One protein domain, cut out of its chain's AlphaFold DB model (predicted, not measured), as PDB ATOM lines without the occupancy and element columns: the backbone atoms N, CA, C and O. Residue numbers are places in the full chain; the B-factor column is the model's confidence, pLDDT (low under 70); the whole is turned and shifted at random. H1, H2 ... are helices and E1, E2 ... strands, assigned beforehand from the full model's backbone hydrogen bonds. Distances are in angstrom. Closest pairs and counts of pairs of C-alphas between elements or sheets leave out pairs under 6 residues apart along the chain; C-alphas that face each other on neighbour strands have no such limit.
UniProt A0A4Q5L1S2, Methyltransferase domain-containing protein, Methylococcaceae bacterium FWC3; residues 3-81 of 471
ATOM      1  N   VAL A   3      19.022 -13.833  27.816       92.38
ATOM      2  CA  VAL A   3      20.044 -14.855  28.063       92.38
ATOM      3  C   VAL A   3      19.436 -16.238  27.845       92.38
ATOM      4  O   VAL A   3      18.449 -16.597  28.483       92.38
ATOM      5  N   LYS A   4      20.019 -16.999  26.918       92.56
ATOM      6  CA  LYS A   4      19.644 -18.382  26.611       92.56
ATOM      7  C   LYS A   4      20.504 -19.380  27.384       92.56
ATOM      8  O   LYS A   4      19.990 -20.386  27.864       92.56
ATOM      9  N   LYS A   5      21.812 -19.127  27.466       94.19
ATOM     10  CA  LYS A   5      22.780 -19.991  28.151       94.19
ATOM     11  C   LYS A   5      23.908 -19.149  28.732       94.19
ATOM     12  O   LYS A   5      24.392 -18.243  28.062       94.19
ATOM     13  N   VAL A   6      24.355 -19.507  29.929       93.56
ATOM     14  CA  VAL A   6      25.600 -19.014  30.526       93.56
ATOM     15  C   VAL A   6      26.535 -20.209  30.669       93.56
ATOM     16  O   VAL A   6      26.141 -21.243  31.204       93.56
ATOM     17  N   ASN A   7      27.742 -20.094  30.123       94.69
ATOM     18  CA  ASN A   7      28.800 -21.096  30.246       94.69
ATOM     19  C   ASN A   7      29.794 -20.703  31.343       94.69
ATOM     20  O   ASN A   7      30.210 -21.544  32.133       94.69
ATOM     21  N   ILE A   8      30.197 -19.429  31.361       89.81
ATOM     22  CA  ILE A   8      31.130 -18.857  32.335       89.81
ATOM     23  C   ILE A   8      30.654 -17.438  32.648       89.81
ATOM     24  O   ILE A   8      30.352 -16.674  31.731       89.81
ATOM     25  N   GLU A   9      30.622 -17.099  33.930       91.69
ATOM     26  CA  GLU A   9      30.279 -15.778  34.458       91.69
ATOM     27  C   GLU A   9      31.438 -15.279  35.332       91.69
ATOM     28  O   GLU A   9      32.153 -16.083  35.941       91.69
ATOM     29  N   SER A  10      31.657 -13.971  35.342       86.25
ATOM     30  CA  SER A  10      32.638 -13.274  36.169       86.25
ATOM     31  C   SER A  10      31.965 -12.107  36.893       86.25
ATOM     32  O   SER A  10      30.798 -11.804  36.651       86.25
ATOM     33  N   ASP A  11      32.710 -11.403  37.745       80.88
ATOM     34  CA  ASP A  11      32.210 -10.190  38.409       80.88
ATOM     35  C   ASP A  11      31.832  -9.073  37.410       80.88
ATOM     36  O   ASP A  11      31.117  -8.140  37.765       80.88
ATOM     37  N   GLN A  12      32.287  -9.175  36.153       75.69
ATOM     38  CA  GLN A  12      31.977  -8.248  35.057       75.69
ATOM     39  C   GLN A  12      30.770  -8.697  34.211       75.69
ATOM     40  O   GLN A  12      30.450  -8.060  33.211       75.69
ATOM     41  N   GLY A  13      30.095  -9.787  34.591       89.62
ATOM     42  CA  GLY A  13      28.943 -10.342  33.885       89.62
ATOM     43  C   GLY A  13      29.263 -11.629  33.124       89.62
ATOM     44  O   GLY A  13      30.081 -12.449  33.540       89.62
ATOM     45  N   ILE A  14      28.571 -11.857  32.008       94.94
ATOM     46  CA  ILE A  14      28.689 -13.111  31.252       94.94
ATOM     47  C   ILE A  14      29.988 -13.100  30.439       94.94
ATOM     48  O   ILE A  14      30.067 -12.467  29.392       94.94
ATOM     49  N   ASP A  15      30.987 -13.873  30.864       94.25
ATOM     50  CA  ASP A  15      32.215 -14.073  30.089       94.25
ATOM     51  C   ASP A  15      31.938 -14.923  28.838       94.25
ATOM     52  O   ASP A  15      32.462 -14.640  27.761       94.25
ATOM     53  N   PHE A  16      31.127 -15.977  28.958       97.75
ATOM     54  CA  PHE A  16      30.758 -16.849  27.842       97.75
ATOM     55  C   PHE A  16      29.296 -17.266  27.931       97.75
ATOM     56  O   PHE A  16      28.854 -17.789  28.958       97.75
ATOM     57  N   GLY A  17      28.557 -17.113  26.837       97.25
ATOM     58  CA  GLY A  17      27.147 -17.481  26.813       97.25
ATOM     59  C   GLY A  17      26.469 -17.259  25.471       97.25
ATOM     60  O   GLY A  17      27.096 -16.897  24.478       97.25
ATOM     61  N   LEU A  18      25.162 -17.487  25.454       97.25
ATOM     62  CA  LEU A  18      24.294 -17.295  24.299       97.25
ATOM     63  C   LEU A  18      23.158 -16.357  24.673       97.25
ATOM     64  O   LEU A  18      22.478 -16.571  25.681       97.25
ATOM     65  N   LEU A  19      22.913 -15.367  23.823       95.56
ATOM     66  CA  LEU A  19      21.704 -14.557  23.840       95.56
ATOM     67  C   LEU A  19      20.763 -15.001  22.722       95.56
ATOM     68  O   LEU A  19      21.200 -15.306  21.619       95.56
ATOM     69  N   ASP A  20      19.466 -14.982  23.004       93.56
ATOM     70  CA  ASP A  20      18.405 -15.177  22.024       93.56
ATOM     71  C   ASP A  20      17.735 -13.837  21.684       93.56
ATOM     72  O   ASP A  20      17.428 -13.008  22.558       93.56
ATOM     73  N   CYS A  21      17.507 -13.603  20.395       90.56
ATOM     74  CA  CYS A  21      16.768 -12.445  19.924       90.56
ATOM     75  C   CYS A  21      15.307 -12.810  19.671       90.56
ATOM     76  O   CYS A  21      14.976 -13.455  18.684       90.56
ATOM     77  N   LYS A  22      14.403 -12.280  20.499       88.44
ATOM     78  CA  LYS A  22      12.954 -12.510  20.371       88.44
ATOM     79  C   LYS A  22      12.346 -12.055  19.037       88.44
ATOM     80  O   LYS A  22      11.256 -12.501  18.708       88.44
ATOM     81  N   THR A  23      13.014 -11.164  18.303       86.56
ATOM     82  CA  THR A  23      12.498 -10.590  17.049       86.56
ATOM     83  C   THR A  23      12.894 -11.406  15.823       86.56
ATOM     84  O   THR A  23      12.062 -11.640  14.957       86.56
ATOM     85  N   CYS A  24      14.163 -11.816  15.718       88.06
ATOM     86  CA  CYS A  24      14.657 -12.578  14.565       88.06
ATOM     87  C   CYS A  24      14.900 -14.063  14.863       88.06
ATOM     88  O   CYS A  24      15.280 -14.797  13.957       88.06
ATOM     89  N   HIS A  25      14.700 -14.498  16.113       88.75
ATOM     90  CA  HIS A  25      14.927 -15.863  16.606       88.75
ATOM     91  C   HIS A  25      16.352 -16.392  16.375       88.75
ATOM     92  O   HIS A  25      16.581 -17.601  16.359       88.75
ATOM     93  N   ALA A  26      17.312 -15.486  16.167       91.94
ATOM     94  CA  ALA A  26      18.718 -15.820  16.025       91.94
ATOM     95  C   ALA A  26      19.427 -15.817  17.383       91.94
ATOM     96  O   ALA A  26      19.129 -15.001  18.263       91.94
ATOM     97  N   GLU A  27      20.414 -16.701  17.501       94.81
ATOM     98  CA  GLU A  27      21.324 -16.774  18.638       94.81
ATOM     99  C   GLU A  27      22.575 -15.936  18.392       94.81
ATOM    100  O   GLU A  27      23.155 -15.976  17.304       94.81
ATOM    101  N   PHE A  28      23.020 -15.242  19.433       96.38
ATOM    102  CA  PHE A  28      24.203 -14.392  19.412       96.38
ATOM    103  C   PHE A  28      25.168 -14.807  20.528       96.38
ATOM    104  O   PHE A  28      24.744 -14.908  21.686       96.38
ATOM    105  N   PRO A  29      26.448 -15.074  20.214       98.00
ATOM    106  CA  PRO A  29      27.402 -15.533  21.205       98.00
ATOM    107  C   PRO A  29      27.991 -14.355  21.990       98.00
ATOM    108  O   PRO A  29      28.308 -13.306  21.427       98.00
ATOM    109  N   ILE A  30      28.185 -14.566  23.288       98.19
ATOM    110  CA  ILE A  30      29.081 -13.768  24.126       98.19
ATOM    111  C   ILE A  30      30.361 -14.579  24.300       98.19
ATOM    112  O   ILE A  30      30.309 -15.743  24.710       98.19
ATOM    113  N   VAL A  31      31.503 -13.988  23.952       98.00
ATOM    114  CA  VAL A  31      32.815 -14.637  24.036       98.00
ATOM    115  C   VAL A  31      33.779 -13.691  24.746       98.00
ATOM    116  O   VAL A  31      33.964 -12.558  24.315       98.00
ATOM    117  N   ALA A  32      34.377 -14.153  25.845       96.50
ATOM    118  CA  ALA A  32      35.248 -13.365  26.722       96.50
ATOM    119  C   ALA A  32      34.693 -11.963  27.081       96.50
ATOM    120  O   ALA A  32      35.431 -10.974  27.043       96.50
ATOM    121  N   GLY A  33      33.394 -11.898  27.395       96.75
ATOM    122  CA  GLY A  33      32.666 -10.679  27.771       96.75
ATOM    123  C   GLY A  33      32.167  -9.827  26.598       96.75
ATOM    124  O   GLY A  33      31.397  -8.900  26.804       96.75
ATOM    125  N   VAL A  34      32.547 -10.143  25.355       98.00
ATOM    126  CA  VAL A  34      32.152  -9.364  24.171       98.00
ATOM    127  C   VAL A  34      30.934  -9.994  23.501       98.00
ATOM    128  O   VAL A  34      30.972 -11.162  23.097       98.00
ATOM    129  N   LEU A  35      29.865  -9.213  23.323       97.75
ATOM    130  CA  LEU A  35      28.671  -9.641  22.596       97.75
ATOM    131  C   LEU A  35      28.883  -9.511  21.084       97.75
ATOM    132  O   LEU A  35      29.087  -8.416  20.568       97.75
ATOM    133  N   ILE A  36      28.756 -10.606  20.335       97.69
ATOM    134  CA  ILE A  36      28.861 -10.587  18.872       97.69
ATOM    135  C   ILE A  36      27.457 -10.540  18.273       97.69
ATOM    136  O   ILE A  36      26.713 -11.512  18.365       97.69
ATOM    137  N   THR A  37      27.100  -9.427  17.626       96.12
ATOM    138  CA  THR A  37      25.778  -9.264  16.979       96.12
ATOM    139  C   THR A  37      25.818  -9.366  15.458       96.12
ATOM    140  O   THR A  37      24.808  -9.150  14.788       96.12
ATOM    141  N   ILE A  38      26.981  -9.708  14.900       94.50
ATOM    142  CA  ILE A  38      27.137 -10.049  13.484       94.50
ATOM    143  C   ILE A  38      26.218 -11.235  13.149       94.50
ATOM    144  O   ILE A  38      26.024 -12.138  13.967       94.50
ATOM    145  N   GLY A  39      25.610 -11.212  11.959       91.56
ATOM    146  CA  GLY A  39      24.635 -12.223  11.547       91.56
ATOM    147  C   GLY A  39      25.218 -13.647  11.567       91.56
ATOM    148  O   GLY A  39      26.396 -13.825  11.268       91.56
ATOM    149  N   PRO A  40      24.411 -14.685  11.864       90.44
ATOM    150  CA  PRO A  40      24.905 -16.051  12.079       90.44
ATOM    151  C   PRO A  40      25.623 -16.663  10.867       90.44
ATOM    152  O   PRO A  40      26.494 -17.519  11.038       90.44
ATOM    153  N   ASP A  41      25.255 -16.226   9.660       89.94
ATOM    154  CA  ASP A  41      25.844 -16.655   8.386       89.94
ATOM    155  C   ASP A  41      26.894 -15.701   7.818       89.94
ATOM    156  O   ASP A  41      27.539 -16.039   6.822       89.94
ATOM    157  N   ASP A  42      27.051 -14.545   8.454       91.19
ATOM    158  CA  ASP A  42      28.063 -13.553   8.131       91.19
ATOM    159  C   ASP A  42      29.350 -13.869   8.909       91.19
ATOM    160  O   ASP A  42      29.506 -14.962   9.469       91.19
ATOM    161  N   PHE A  43      30.293 -12.937   8.934       91.25
ATOM    162  CA  PHE A  43      31.637 -13.226   9.396       91.25
ATOM    163  C   PHE A  43      32.216 -12.163  10.334       91.25
ATOM    164  O   PHE A  43      32.180 -10.963  10.066       91.25
ATOM    165  N   VAL A  44      32.800 -12.637  11.434       91.00
ATOM    166  CA  VAL A  44      33.610 -11.852  12.376       91.00
ATOM    167  C   VAL A  44      35.039 -11.757  11.851       91.00
ATOM    168  O   VAL A  44      35.567 -12.758  11.364       91.00
ATOM    169  N   ASP A  45      35.675 -10.591  11.997       84.62
ATOM    170  CA  ASP A  45      37.066 -10.326  11.595       84.62
ATOM    171  C   ASP A  45      37.355 -10.583  10.104       84.62
ATOM    172  O   ASP A  45      38.407 -11.123   9.749       84.62
ATOM    173  N   ILE A  46      36.433 -10.187   9.212       75.62
ATOM    174  CA  ILE A  46      36.710 -10.163   7.766       75.62
ATOM    175  C   ILE A  46      37.903  -9.243   7.506       75.62
ATOM    176  O   ILE A  46      37.899  -8.086   7.944       75.62
ATOM    177  N   ARG A  47      38.895  -9.740   6.761       69.00
ATOM    178  CA  ARG A  47      40.054  -8.957   6.317       69.00
ATOM    179  C   ARG A  47      39.993  -8.730   4.822       69.00
ATOM    180  O   ARG A  47      40.237  -9.643   4.035       69.00
ATOM    181  N   ASP A  48      39.707  -7.489   4.464       51.38
ATOM    182  CA  ASP A  48      39.785  -6.996   3.097       51.38
ATOM    183  C   ASP A  48      41.215  -6.485   2.862       51.38
ATOM    184  O   ASP A  48      41.485  -5.290   2.956       51.38
ATOM    185  N   GLU A  49      42.181  -7.381   2.640       43.84
ATOM    186  CA  GLU A  49      43.500  -6.937   2.176       43.84
ATOM    187  C   GLU A  49      43.382  -6.501   0.709       43.84
ATOM    188  O   GLU A  49      43.034  -7.274  -0.187       43.84
ATOM    189  N   VAL A  50      43.634  -5.211   0.482       38.56
ATOM    190  CA  VAL A  50      43.586  -4.501  -0.802       38.56
ATOM    191  C   VAL A  50      44.777  -4.892  -1.689       38.56
ATOM    192  O   VAL A  50      45.595  -4.063  -2.053       38.56
ATOM    193  N   SER A  51      44.894  -6.173  -2.032       41.19
ATOM    194  CA  SER A  51      45.626  -6.676  -3.203       41.19
ATOM    195  C   SER A  51      45.520  -8.204  -3.250       41.19
ATOM    196  O   SER A  51      45.990  -8.876  -2.342       41.19
ATOM    197  N   GLU A  52      44.959  -8.724  -4.347       40.62
ATOM    198  CA  GLU A  52      44.921 -10.142  -4.765       40.62
ATOM    199  C   GLU A  52      43.891 -11.086  -4.087       40.62
ATOM    200  O   GLU A  52      44.131 -11.741  -3.080       40.62
ATOM    201  N   THR A  53      42.725 -11.197  -4.747       45.34
ATOM    202  CA  THR A  53      41.870 -12.398  -4.963       45.34
ATOM    203  C   THR A  53      41.443 -13.318  -3.807       45.34
ATOM    204  O   THR A  53      40.725 -14.287  -4.075       45.34
ATOM    205  N   ARG A  54      41.750 -13.049  -2.533       50.16
ATOM    206  CA  ARG A  54      41.292 -13.906  -1.425       50.16
ATOM    207  C   ARG A  54      40.786 -13.106  -0.225       50.16
ATOM    208  O   ARG A  54      41.570 -12.618   0.576       50.16
ATOM    209  N   VAL A  55      39.462 -13.045  -0.073       60.16
ATOM    210  CA  VAL A  55      38.827 -12.570   1.165       60.16
ATOM    211  C   VAL A  55      39.075 -13.614   2.252       60.16
ATOM    212  O   VAL A  55      38.637 -14.764   2.124       60.16
ATOM    213  N   ASP A  56      39.789 -13.240   3.316       69.62
ATOM    214  CA  ASP A  56      39.774 -14.038   4.538       69.62
ATOM    215  C   ASP A  56      38.461 -13.754   5.263       69.62
ATOM    216  O   ASP A  56      38.313 -12.767   5.985       69.62
ATOM    217  N   ASN A  57      37.504 -14.648   5.038       71.19
ATOM    218  CA  ASN A  57      36.164 -14.542   5.580       71.19
ATOM    219  C   ASN A  57      36.118 -14.693   7.107       71.19
ATOM    220  O   ASN A  57      35.032 -14.735   7.628       71.19
ATOM    221  N   GLY A  58      37.196 -14.828   7.882       84.44
ATOM    222  CA  GLY A  58      37.028 -14.803   9.346       84.44
ATOM    223  C   GLY A  58      36.192 -15.981   9.905       84.44
ATOM    224  O   GLY A  58      36.289 -17.108   9.401       84.44
ATOM    225  N   VAL A  59      35.445 -15.776  11.000       91.38
ATOM    226  CA  VAL A  59      34.681 -16.838  11.703       91.38
ATOM    227  C   VAL A  59      33.185 -16.554  11.670       91.38
ATOM    228  O   VAL A  59      32.754 -15.451  11.990       91.38
ATOM    229  N   LYS A  60      32.378 -17.571  11.347       94.69
ATOM    230  CA  LYS A  60      30.916 -17.456  11.406       94.69
ATOM    231  C   LYS A  60      30.411 -17.472  12.849       94.69
ATOM    232  O   LYS A  60      30.737 -18.428  13.565       94.69
ATOM    233  N   PRO A  61      29.545 -16.532  13.265       96.31
ATOM    234  CA  PRO A  61      28.937 -16.566  14.592       96.31
ATOM    235  C   PRO A  61      28.171 -17.864  14.880       96.31
ATOM    236  O   PRO A  61      28.247 -18.353  16.003       96.31
ATOM    237  N   ARG A  62      27.540 -18.507  13.876       96.44
ATOM    238  CA  ARG A  62      26.884 -19.822  14.062       96.44
ATOM    239  C   ARG A  62      27.825 -20.877  14.656       96.44
ATOM    240  O   ARG A  62      27.426 -21.593  15.567       96.44
ATOM    241  N   LEU A  63      29.073 -20.950  14.186       96.44
ATOM    242  CA  LEU A  63      30.049 -21.922  14.695       96.44
ATOM    243  C   LEU A  63      30.419 -21.637  16.158       96.44
ATOM    244  O   LEU A  63      30.615 -22.560  16.947       96.44
ATOM    245  N   LEU A  64      30.497 -20.360  16.538       97.44
ATOM    246  CA  LEU A  64      30.710 -19.971  17.930       97.44
ATOM    247  C   LEU A  64      29.510 -20.386  18.788       97.44
ATOM    248  O   LEU A  64      29.710 -20.969  19.852       97.44
ATOM    249  N   CYS A  65      28.282 -20.169  18.303       97.50
ATOM    250  CA  CYS A  65      27.070 -20.602  18.997       97.50
ATOM    251  C   CYS A  65      27.045 -22.121  19.217       97.50
ATOM    252  O   CYS A  65      26.808 -22.568  20.336       97.50
ATOM    253  N   GLU A  66      27.375 -22.916  18.193       97.56
ATOM    254  CA  GLU A  66      27.473 -24.382  18.283       97.56
ATOM    255  C   GLU A  66      28.504 -24.833  19.333       97.56
ATOM    256  O   GLU A  66      28.226 -25.718  20.147       97.56
ATOM    257  N   LEU A  67      29.685 -24.204  19.364       97.69
ATOM    258  CA  LEU A  67      30.727 -24.514  20.347       97.69
ATOM    259  C   LEU A  67      30.303 -24.151  21.774       97.69
ATOM    260  O   LEU A  67      30.552 -24.925  22.698       97.69
ATOM    261  N   LEU A  68      29.644 -23.010  21.975       97.62
ATOM    262  CA  LEU A  68      29.139 -22.600  23.289       97.62
ATOM    263  C   LEU A  68      27.956 -23.468  23.739       97.62
ATOM    264  O   LEU A  68      27.886 -23.873  24.906       97.62
ATOM    265  N   ALA A  69      27.070 -23.859  22.821       96.62
ATOM    266  CA  ALA A  69      26.017 -24.836  23.081       96.62
ATOM    267  C   ALA A  69      26.611 -26.181  23.538       96.62
ATOM    268  O   ALA A  69      26.128 -26.748  24.519       96.62
ATOM    269  N   ALA A  70      27.723 -26.609  22.930       97.25
ATOM    270  CA  ALA A  70      28.490 -27.803  23.297       97.25
ATOM    271  C   ALA A  70      29.446 -27.628  24.500       97.25
ATOM    272  O   ALA A  70      30.227 -28.534  24.781       97.25
ATOM    273  N   ASP A  71      29.396 -26.487  25.197       96.44
ATOM    274  CA  ASP A  71      30.222 -26.165  26.372       96.44
ATOM    275  C   ASP A  71      31.739 -26.145  26.106       96.44
ATOM    276  O   ASP A  71      32.562 -26.628  26.883       96.44
ATOM    277  N   LYS A  72      32.129 -25.553  24.970       96.19
ATOM    278  CA  LYS A  72      33.526 -25.421  24.522       96.19
ATOM    279  C   LYS A  72      33.985 -23.954  24.413       96.19
ATOM    280  O   LYS A  72      34.452 -23.539  23.347       96.19
ATOM    281  N   PRO A  73      33.926 -23.155  25.497       95.06
ATOM    282  CA  PRO A  73      34.236 -21.720  25.461       95.06
ATOM    283  C   PRO A  73      35.675 -21.416  25.019       95.06
ATOM    284  O   PRO A  73      35.903 -20.538  24.189       95.06
ATOM    285  N   SER A  74      36.659 -22.192  25.489       94.06
ATOM    286  CA  SER A  74      38.057 -21.995  25.080       94.06
ATOM    287  C   SER A  74      38.293 -22.306  23.599       94.06
ATOM    288  O   SER A  74      39.196 -21.723  23.000       94.06
ATOM    289  N   GLU A  75      37.524 -23.227  23.008       95.12
ATOM    290  CA  GLU A  75      37.618 -23.521  21.576       95.12
ATOM    291  C   GLU A  75      37.001 -22.379  20.766       95.12
ATOM    292  O   GLU A  75      37.658 -21.898  19.843       95.12
ATOM    293  N   ALA A  76      35.831 -21.872  21.180       96.06
ATOM    294  CA  ALA A  76      35.192 -20.702  20.576       96.06
ATOM    295  C   ALA A  76      36.122 -19.475  20.582       96.06
ATOM    296  O   ALA A  76      36.388 -18.905  19.526       96.06
ATOM    297  N   PHE A  77      36.716 -19.135  21.733       96.69
ATOM    298  CA  PHE A  77      37.675 -18.028  21.825       96.69
ATOM    299  C   PHE A  77      38.914 -18.253  20.949       96.69
ATOM    300  O   PHE A  77      39.386 -17.331  20.290       96.69
ATOM    301  N   SER A  78      39.431 -19.486  20.878       94.25
ATOM    302  CA  SER A  78      40.613 -19.783  20.059       94.25
ATOM    303  C   SER A  78      40.398 -19.548  18.561       94.25
ATOM    304  O   SER A  78      41.363 -19.232  17.867       94.25
ATOM    305  N   LEU A  79      39.160 -19.670  18.065       92.62
ATOM    306  CA  LEU A  79      38.836 -19.375  16.667       92.62
ATOM    307  C   LEU A  79      38.922 -17.879  16.354       92.62
ATOM    308  O   LEU A  79      39.220 -17.526  15.217       92.62
ATOM    309  N   LEU A  80      38.716 -17.023  17.357       93.12
ATOM    310  CA  LEU A  80      38.797 -15.566  17.245       93.12
ATOM    311  C   LEU A  80      40.228 -15.029  17.440       93.12
ATOM    312  O   LEU A  80      40.509 -13.870  17.162       93.12
ATOM    313  N   LEU A  81      41.181 -15.872  17.861       89.19
ATOM    314  CA  LEU A  81      42.600 -15.509  17.960       89.19
ATOM    315  C   LEU A  81      43.317 -15.673  16.615       89.19
ATOM    316  O   LEU A  81      44.133 -16.580  16.445       89.19
TER     317      LEU A  81
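Overview. This is residues 3 to 81 of the 471 residues of the protein "Methyltransferase domain-containing protein" of Methylococcaceae bacterium FWC3 (UniProt A0A4Q5L1S2). A twisted four-stranded sheet has a helical hairpin, H1 and H2, across one face, making two layers, while residues 49 to 54 of a long loop stick out. The 79 printed residues, mixed in class, run E1 E2 E3 E4 H1 H2; the sheet, in that strand order, is a meander, each strand the antiparallel neighbour of the one before. It is only just compact, close to loose: radius of gyration of the C-alphas 13.5 A, spans 43 by 28 by 22 A.

Along the chain. Find C-alpha 3 at (20.044, -14.855, 28.063), where E1, residues 3 to 10, begins; E2, 13 to 20, measures 16.6 A. E3 is 27 to 31, E4 34 to 36, H1 61 to 69; H2, 73 to 80, ends at (38.797, -15.566, 17.245).

Arrangement. Look within hydrogen-bond range for N 7 and O 16, 2.8 A; N 19 and O 28, 2.9 A; N 36 and O 29, 2.9 A. H1's height over the sheet is 8.1 A. H1 and H2 touch, closest C-alphas Leu 64 and Ala 76, 5.3 A. Every O i to N i+4 pair is within range in H1, 3 of 4 in H2.

Size, cuts and confidence. The printed part has no cut. The link E4 to H1 is long; residues 47 to 56 have pLDDT under 70.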